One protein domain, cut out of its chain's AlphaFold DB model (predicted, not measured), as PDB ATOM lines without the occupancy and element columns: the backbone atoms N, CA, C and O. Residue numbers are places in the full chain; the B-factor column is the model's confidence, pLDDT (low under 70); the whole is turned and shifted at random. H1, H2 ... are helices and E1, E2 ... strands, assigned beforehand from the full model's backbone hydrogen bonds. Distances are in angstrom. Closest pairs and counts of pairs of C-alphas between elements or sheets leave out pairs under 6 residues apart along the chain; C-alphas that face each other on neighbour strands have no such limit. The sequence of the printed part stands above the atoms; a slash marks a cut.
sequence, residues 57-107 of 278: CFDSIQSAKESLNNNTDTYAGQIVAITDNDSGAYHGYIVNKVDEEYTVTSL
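This is residues 57 to 107 of the 278 residues of an uncharacterized protein of [Eubacterium] rectale (UniProt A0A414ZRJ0). A strongly twisted meander of three strands, E1 E2 E3, each the antiparallel neighbour of the one before, has one helix, H1, packed on one face, mainly by E3. The printed part has 51 residues, with named elements in the order H1 E1 E2 E3, class mixed, helices and strands. It is compact, with a radius of gyration of the C-alphas of 10.5 A, and spans 32 by 19 by 17 A.

Inner strand E2, residues 90 to 98, forms hairpins with E1, residues 79 to 83, and E3, residues 101 to 106. Within hydrogen-bond range are N 80 and O 93, 2.9 A, and N 96 and O 103, 2.8 A. H1, residues 61 to 70, is on the sheet and touches E3, the closest C-alphas being Asn 69 and Tyr 102, 5.7 A. Every O i to N i+4 pair in H1 is within hydrogen-bond range.

E2 is 23.9 A long, E3 16.7 A, H1 14.4 A and E1 13.6 A. C-alpha 61 begins H1 at (284.521, 48.966, 125.214); C-alpha 106 ends E3 at (280.504, 43.305, 131.898).

The C-alphas farthest apart, Ser 87 and Glu 100, are 32.2 A apart. The printed part has no cut and no long link; no printed residue is under 70.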
ATOM      1  N   CYS A  57     274.750  54.238 125.806       92.38
ATOM      2  CA  CYS A  57     274.989  53.159 124.863       92.38
ATOM      3  C   CYS A  57     276.260  53.437 124.062       92.38
ATOM      4  O   CYS A  57     276.413  54.531 123.521       92.38
ATOM      5  N   PHE A  58     277.124  52.435 123.946       94.31
ATOM      6  CA  PHE A  58     278.377  52.505 123.197       94.31
ATOM      7  C   PHE A  58     278.461  51.383 122.162       94.31
ATOM      8  O   PHE A  58     277.811  50.345 122.299       94.31
ATOM      9  N   ASP A  59     279.262  51.596 121.121       93.00
ATOM     10  CA  ASP A  59     279.529  50.601 120.076       93.00
ATOM     11  C   ASP A  59     280.677  49.637 120.435       93.00
ATOM     12  O   ASP A  59     280.862  48.605 119.798       93.00
ATOM     13  N   SER A  60     281.473  49.972 121.455       92.00
ATOM     14  CA  SER A  60     282.620  49.181 121.891       92.00
ATOM     15  C   SER A  60     283.059  49.554 123.310       92.00
ATOM     16  O   SER A  60     282.727  50.614 123.842       92.00
ATOM     17  N   ILE A  61     283.867  48.687 123.924       91.88
ATOM     18  CA  ILE A  61     284.521  48.966 125.214       91.88
ATOM     19  C   ILE A  61     285.445  50.187 125.112       91.88
ATOM     20  O   ILE A  61     285.525  50.985 126.045       91.88
ATOM     21  N   GLN A  62     286.120  50.356 123.973       93.19
ATOM     22  CA  GLN A  62     287.055  51.458 123.764       93.19
ATOM     23  C   GLN A  62     286.331  52.808 123.698       93.19
ATOM     24  O   GLN A  62     286.718  53.738 124.407       93.19
ATOM     25  N   SER A  63     285.243  52.908 122.926       94.06
ATOM     26  CA  SER A  63     284.462  54.149 122.834       94.06
ATOM     27  C   SER A  63     283.784  54.510 124.153       94.06
ATOM     28  O   SER A  63     283.715  55.692 124.509       94.06
ATOM     29  N   ALA A  64     283.352  53.499 124.919       93.94
ATOM     30  CA  ALA A  64     282.891  53.680 126.288       93.94
ATOM     31  C   ALA A  64     284.000  54.287 127.155       93.94
ATOM     32  O   ALA A  64     283.786  55.332 127.766       93.94
ATOM     33  N   LYS A  65     285.201  53.691 127.171       93.94
ATOM     34  CA  LYS A  65     286.332  54.182 127.973       93.94
ATOM     35  C   LYS A  65     286.681  55.637 127.642       93.94
ATOM     36  O   LYS A  65     286.815  56.452 128.555       93.94
ATOM     37  N   GLU A  66     286.803  55.977 126.364       94.56
ATOM     38  CA  GLU A  66     287.136  57.337 125.921       94.56
ATOM     39  C   GLU A  66     286.067  58.350 126.339       94.56
ATOM     40  O   GLU A  66     286.376  59.385 126.930       94.56
ATOM     41  N   SER A  67     284.795  58.036 126.090       94.12
ATOM     42  CA  SER A  67     283.686  58.934 126.416       94.12
ATOM     43  C   SER A  67     283.524  59.129 127.924       94.12
ATOM     44  O   SER A  67     283.283  60.245 128.379       94.12
ATOM     45  N   LEU A  68     283.678  58.057 128.707       94.62
ATOM     46  CA  LEU A  68     283.526  58.080 130.161       94.62
ATOM     47  C   LEU A  68     284.633  58.891 130.845       94.62
ATOM     48  O   LEU A  68     284.338  59.641 131.772       94.62
ATOM     49  N   ASN A  69     285.881  58.801 130.378       94.56
ATOM     50  CA  ASN A  69     286.990  59.581 130.943       94.56
ATOM     51  C   ASN A  69     286.977  61.058 130.524       94.56
ATOM     52  O   ASN A  69     287.516  61.898 131.239       94.56
ATOM     53  N   ASN A  70     286.338  61.389 129.399       93.75
ATOM     54  CA  ASN A  70     286.189  62.774 128.945       93.75
ATOM     55  C   ASN A  70     284.995  63.502 129.582       93.75
ATOM     56  O   ASN A  70     284.916  64.728 129.505       93.75
ATOM     57  N   ASN A  71     284.049  62.772 130.177       89.94
ATOM     58  CA  ASN A  71     282.834  63.347 130.739       89.94
ATOM     59  C   ASN A  71     282.972  63.585 132.252       89.94
ATOM     60  O   ASN A  71     283.313  62.678 133.010       89.94
ATOM     61  N   THR A  72     282.668  64.806 132.698       88.06
ATOM     62  CA  THR A  72     282.740  65.212 134.112       88.06
ATOM     63  C   THR A  72     281.692  64.540 134.987       88.06
ATOM     64  O   THR A  72     281.896  64.423 136.194       88.06
ATOM     65  N   ASP A  73     280.593  64.087 134.386       87.06
ATOM     66  CA  ASP A  73     279.449  63.531 135.110       87.06
ATOM     67  C   ASP A  73     279.556  62.007 135.290       87.06
ATOM     68  O   ASP A  73     278.671  61.384 135.878       87.06
ATOM     69  N   THR A  74     280.634  61.390 134.795       91.19
ATOM     70  CA  THR A  74     280.903  59.960 134.969       91.19
ATOM     71  C   THR A  74     281.238  59.638 136.423       91.19
ATOM     72  O   THR A  74     282.065  60.305 137.052       91.19
ATOM     73  N   TYR A  75     280.662  58.552 136.943       92.00
ATOM     74  CA  TYR A  75     280.951  58.044 138.284       92.00
ATOM     75  C   TYR A  75     281.051  56.514 138.312       92.00
ATOM     76  O   TYR A  75     280.444  55.803 137.509       92.00
ATOM     77  N   ALA A  76     281.820  55.991 139.271       92.25
ATOM     78  CA  ALA A  76     281.921  54.552 139.501       92.25
ATOM     79  C   ALA A  76     280.579  53.983 139.997       92.25
ATOM     80  O   ALA A  76     279.941  54.564 140.873       92.25
ATOM     81  N   GLY A  77     280.163  52.842 139.452       88.25
ATOM     82  CA  GLY A  77     278.858  52.222 139.692       88.25
ATOM     83  C   GLY A  77     277.780  52.598 138.670       88.25
ATOM     84  O   GLY A  77     276.694  52.020 138.703       88.25
ATOM     85  N   GLN A  78     278.062  53.520 137.743       91.56
ATOM     86  CA  GLN A  78     277.172  53.821 136.623       91.56
ATOM     87  C   GLN A  78     276.970  52.578 135.743       91.56
ATOM     88  O   GLN A  78     277.926  51.877 135.414       91.56
ATOM     89  N   ILE A  79     275.728  52.322 135.327       93.12
ATOM     90  CA  ILE A  79     275.409  51.268 134.356       93.12
ATOM     91  C   ILE A  79     275.453  51.859 132.948       93.12
ATOM     92  O   ILE A  79     274.865  52.912 132.683       93.12
ATOM     93  N   VAL A  80     276.125  51.154 132.043       94.12
ATOM     94  CA  VAL A  80     276.187  51.470 130.614       94.12
ATOM     95  C   VAL A  80     275.856  50.223 129.798       94.12
ATOM     96  O   VAL A  80     275.949  49.099 130.289       94.12
ATOM     97  N   ALA A  81     275.443  50.416 128.556       93.62
ATOM     98  CA  ALA A  81     275.169  49.350 127.610       93.62
ATOM     99  C   ALA A  81     276.185  49.421 126.470       93.62
ATOM    100  O   ALA A  81     276.473  50.499 125.954       93.62
ATOM    101  N   ILE A  82     276.729  48.284 126.061       93.62
ATOM    102  CA  ILE A  82     277.665  48.210 124.935       93.62
ATOM    103  C   ILE A  82     277.113  47.188 123.953       93.62
ATOM    104  O   ILE A  82     276.683  46.112 124.371       93.62
ATOM    105  N   THR A  83     277.046  47.552 122.672       91.44
ATOM    106  CA  THR A  83     276.587  46.623 121.637       91.44
ATOM    107  C   THR A  83     277.653  45.567 121.388       91.44
ATOM    108  O   THR A  83     278.843  45.868 121.301       91.44
ATOM    109  N   ASP A  84     277.219  44.325 121.258       84.44
ATOM    110  CA  ASP A  84     278.024  43.287 120.644       84.44
ATOM    111  C   ASP A  84     277.955  43.464 119.124       84.44
ATOM    112  O   ASP A  84     276.872  43.580 118.543       84.44
ATOM    113  N   ASN A  85     279.123  43.537 118.488       77.81
ATOM    114  CA  ASN A  85     279.242  43.733 117.048       77.81
ATOM    115  C   ASN A  85     278.795  42.498 116.254       77.81
ATOM    116  O   ASN A  85     278.386  42.650 115.102       77.81
ATOM    117  N   ASP A  86     278.834  41.306 116.857       76.69
ATOM    118  CA  ASP A  86     278.473  40.058 116.182       76.69
ATOM    119  C   ASP A  86     276.961  39.799 116.242       76.69
ATOM    120  O   ASP A  86     276.345  39.438 115.236       76.69
ATOM    121  N   SER A  87     276.338  40.000 117.408       77.62
ATOM    122  CA  SER A  87     274.897  39.770 117.597       77.62
ATOM    123  C   SER A  87     274.020  41.007 117.385       77.62
ATOM    124  O   SER A  87     272.807  40.874 117.194       77.62
ATOM    125  N   GLY A  88     274.595  42.213 117.441       83.50
ATOM    126  CA  GLY A  88     273.853  43.477 117.441       83.50
ATOM    127  C   GLY A  88     273.025  43.715 118.711       83.50
ATOM    128  O   GLY A  88     272.213  44.642 118.750       83.50
ATOM    129  N   ALA A  89     273.180  42.872 119.736       87.94
ATOM    130  CA  ALA A  89     272.487  43.003 121.010       87.94
ATOM    131  C   ALA A  89     273.289  43.873 121.988       87.94
ATOM    132  O   ALA A  89     274.517  43.885 121.981       87.94
ATOM    133  N   TYR A  90     272.591  44.583 122.876       90.19
ATOM    134  CA  TYR A  90     273.231  45.338 123.949       90.19
ATOM    135  C   TYR A  90     273.456  44.465 125.181       90.19
ATOM    136  O   TYR A  90     272.524  43.841 125.693       90.19
ATOM    137  N   HIS A  91     274.674  44.508 125.713       89.81
ATOM    138  CA  HIS A  91     275.039  43.889 126.981       89.81
ATOM    139  C   HIS A  91     275.274  44.961 128.045       89.81
ATOM    140  O   HIS A  91     275.749  46.059 127.749       89.81
ATOM    141  N   GLY A  92     274.908  44.656 129.292       90.75
ATOM    142  CA  GLY A  92     275.086  45.565 130.421       90.75
ATOM    143  C   GLY A  92     276.512  45.529 130.961       90.75
ATOM    144  O   GLY A  92     277.072  44.454 131.168       90.75
ATOM    145  N   TYR A  93     277.070  46.701 131.239       93.12
ATOM    146  CA  TYR A  93     278.375  46.896 131.862       93.12
ATOM    147  C   TYR A  93     278.242  47.852 133.050       93.12
ATOM    148  O   TYR A  93     277.372  48.724 133.071       93.12
ATOM    149  N   ILE A  94     279.128  47.701 134.030       93.12
ATOM    150  CA  ILE A  94     279.283  48.621 135.153       93.12
ATOM    151  C   ILE A  94     280.587  49.400 135.012       93.12
ATOM    152  O   ILE A  94     281.630  48.836 134.674       93.12
ATOM    153  N   VAL A  95     280.517  50.707 135.251       94.19
ATOM    154  CA  VAL A  95     281.681  51.589 135.260       94.19
ATOM    155  C   VAL A  95     282.438  51.403 136.571       94.19
ATOM    156  O   VAL A  95     281.875  51.568 137.652       94.19
ATOM    157  N   ASN A  96     283.727  51.108 136.480       92.75
ATOM    158  CA  ASN A  96     284.657  51.024 137.598       92.75
ATOM    159  C   ASN A  96     285.689  52.148 137.500       92.75
ATOM    160  O   ASN A  96     285.909  52.706 136.428       92.75
ATOM    161  N   LYS A  97     286.335  52.476 138.619       93.25
ATOM    162  CA  LYS A  97     287.462  53.411 138.646       93.25
ATOM    163  C   LYS A  97     288.710  52.670 139.109       93.25
ATOM    164  O   LYS A  97     288.720  52.136 140.217       93.25
ATOM    165  N   VAL A  98     289.725  52.622 138.254       90.25
ATOM    166  CA  VAL A  98     291.006  51.945 138.499       90.25
ATOM    167  C   VAL A  98     292.106  52.935 138.147       90.25
ATOM    168  O   VAL A  98     292.089  53.481 137.050       90.25
ATOM    169  N   ASP A  99     293.018  53.205 139.084       88.50
ATOM    170  CA  ASP A  99     294.145  54.134 138.889       88.50
ATOM    171  C   ASP A  99     293.732  55.505 138.312       88.50
ATOM    172  O   ASP A  99     294.334  56.028 137.385       88.50
ATOM    173  N   GLU A 100     292.660  56.075 138.868       88.81
ATOM    174  CA  GLU A 100     292.019  57.335 138.450       88.81
ATOM    175  C   GLU A 100     291.302  57.344 137.091       88.81
ATOM    176  O   GLU A 100     290.537  58.276 136.840       88.81
ATOM    177  N   GLU A 101     291.413  56.288 136.287       93.00
ATOM    178  CA  GLU A 101     290.678  56.141 135.030       93.00
ATOM    179  C   GLU A 101     289.375  55.353 135.205       93.00
ATOM    180  O   GLU A 101     289.283  54.374 135.955       93.00
ATOM    181  N   TYR A 102     288.351  55.747 134.452       94.62
ATOM    182  CA  TYR A 102     287.120  54.984 134.319       94.62
ATOM    183  C   TYR A 102     287.296  53.835 133.330       94.62
ATOM    184  O   TYR A 102     287.770  54.013 132.206       94.62
ATOM    185  N   THR A 103     286.881  52.646 133.747       93.25
ATOM    186  CA  THR A 103     286.862  51.418 132.947       93.25
ATOM    187  C   THR A 103     285.478  50.783 133.023       93.25
ATOM    188  O   THR A 103     284.652  51.184 133.840       93.25
ATOM    189  N   VAL A 104     285.189  49.812 132.159       92.19
ATOM    190  CA  VAL A 104     283.901  49.107 132.140       92.19
ATOM    191  C   VAL A 104     284.114  47.611 132.318       92.19
ATOM    192  O   VAL A 104     285.032  47.033 131.740       92.19
ATOM    193  N   THR A 105     283.255  46.980 133.110       90.25
ATOM    194  CA  THR A 105     283.254  45.528 133.331       90.25
ATOM    195  C   THR A 105     281.871  44.988 133.019       90.25
ATOM    196  O   THR A 105     280.874  45.584 133.423       90.25
ATOM    197  N   SER A 106     281.792  43.894 132.265       88.50
ATOM    198  CA  SER A 106     280.504  43.305 131.898       88.50
ATOM    199  C   SER A 106     279.773  42.808 133.149       88.50
ATOM    200  O   SER A 106     280.367  42.184 134.025       88.50
ATOM    201  N   LEU A 107     278.473  43.099 133.237       85.50
ATOM    202  CA  LEU A 107     277.594  42.625 134.313       85.50
ATOM    203  C   LEU A 107     277.237  41.142 134.156       85.50
ATOM    204  O   LEU A 107     276.837  40.499 135.123       85.50
TER     205      LEU A 107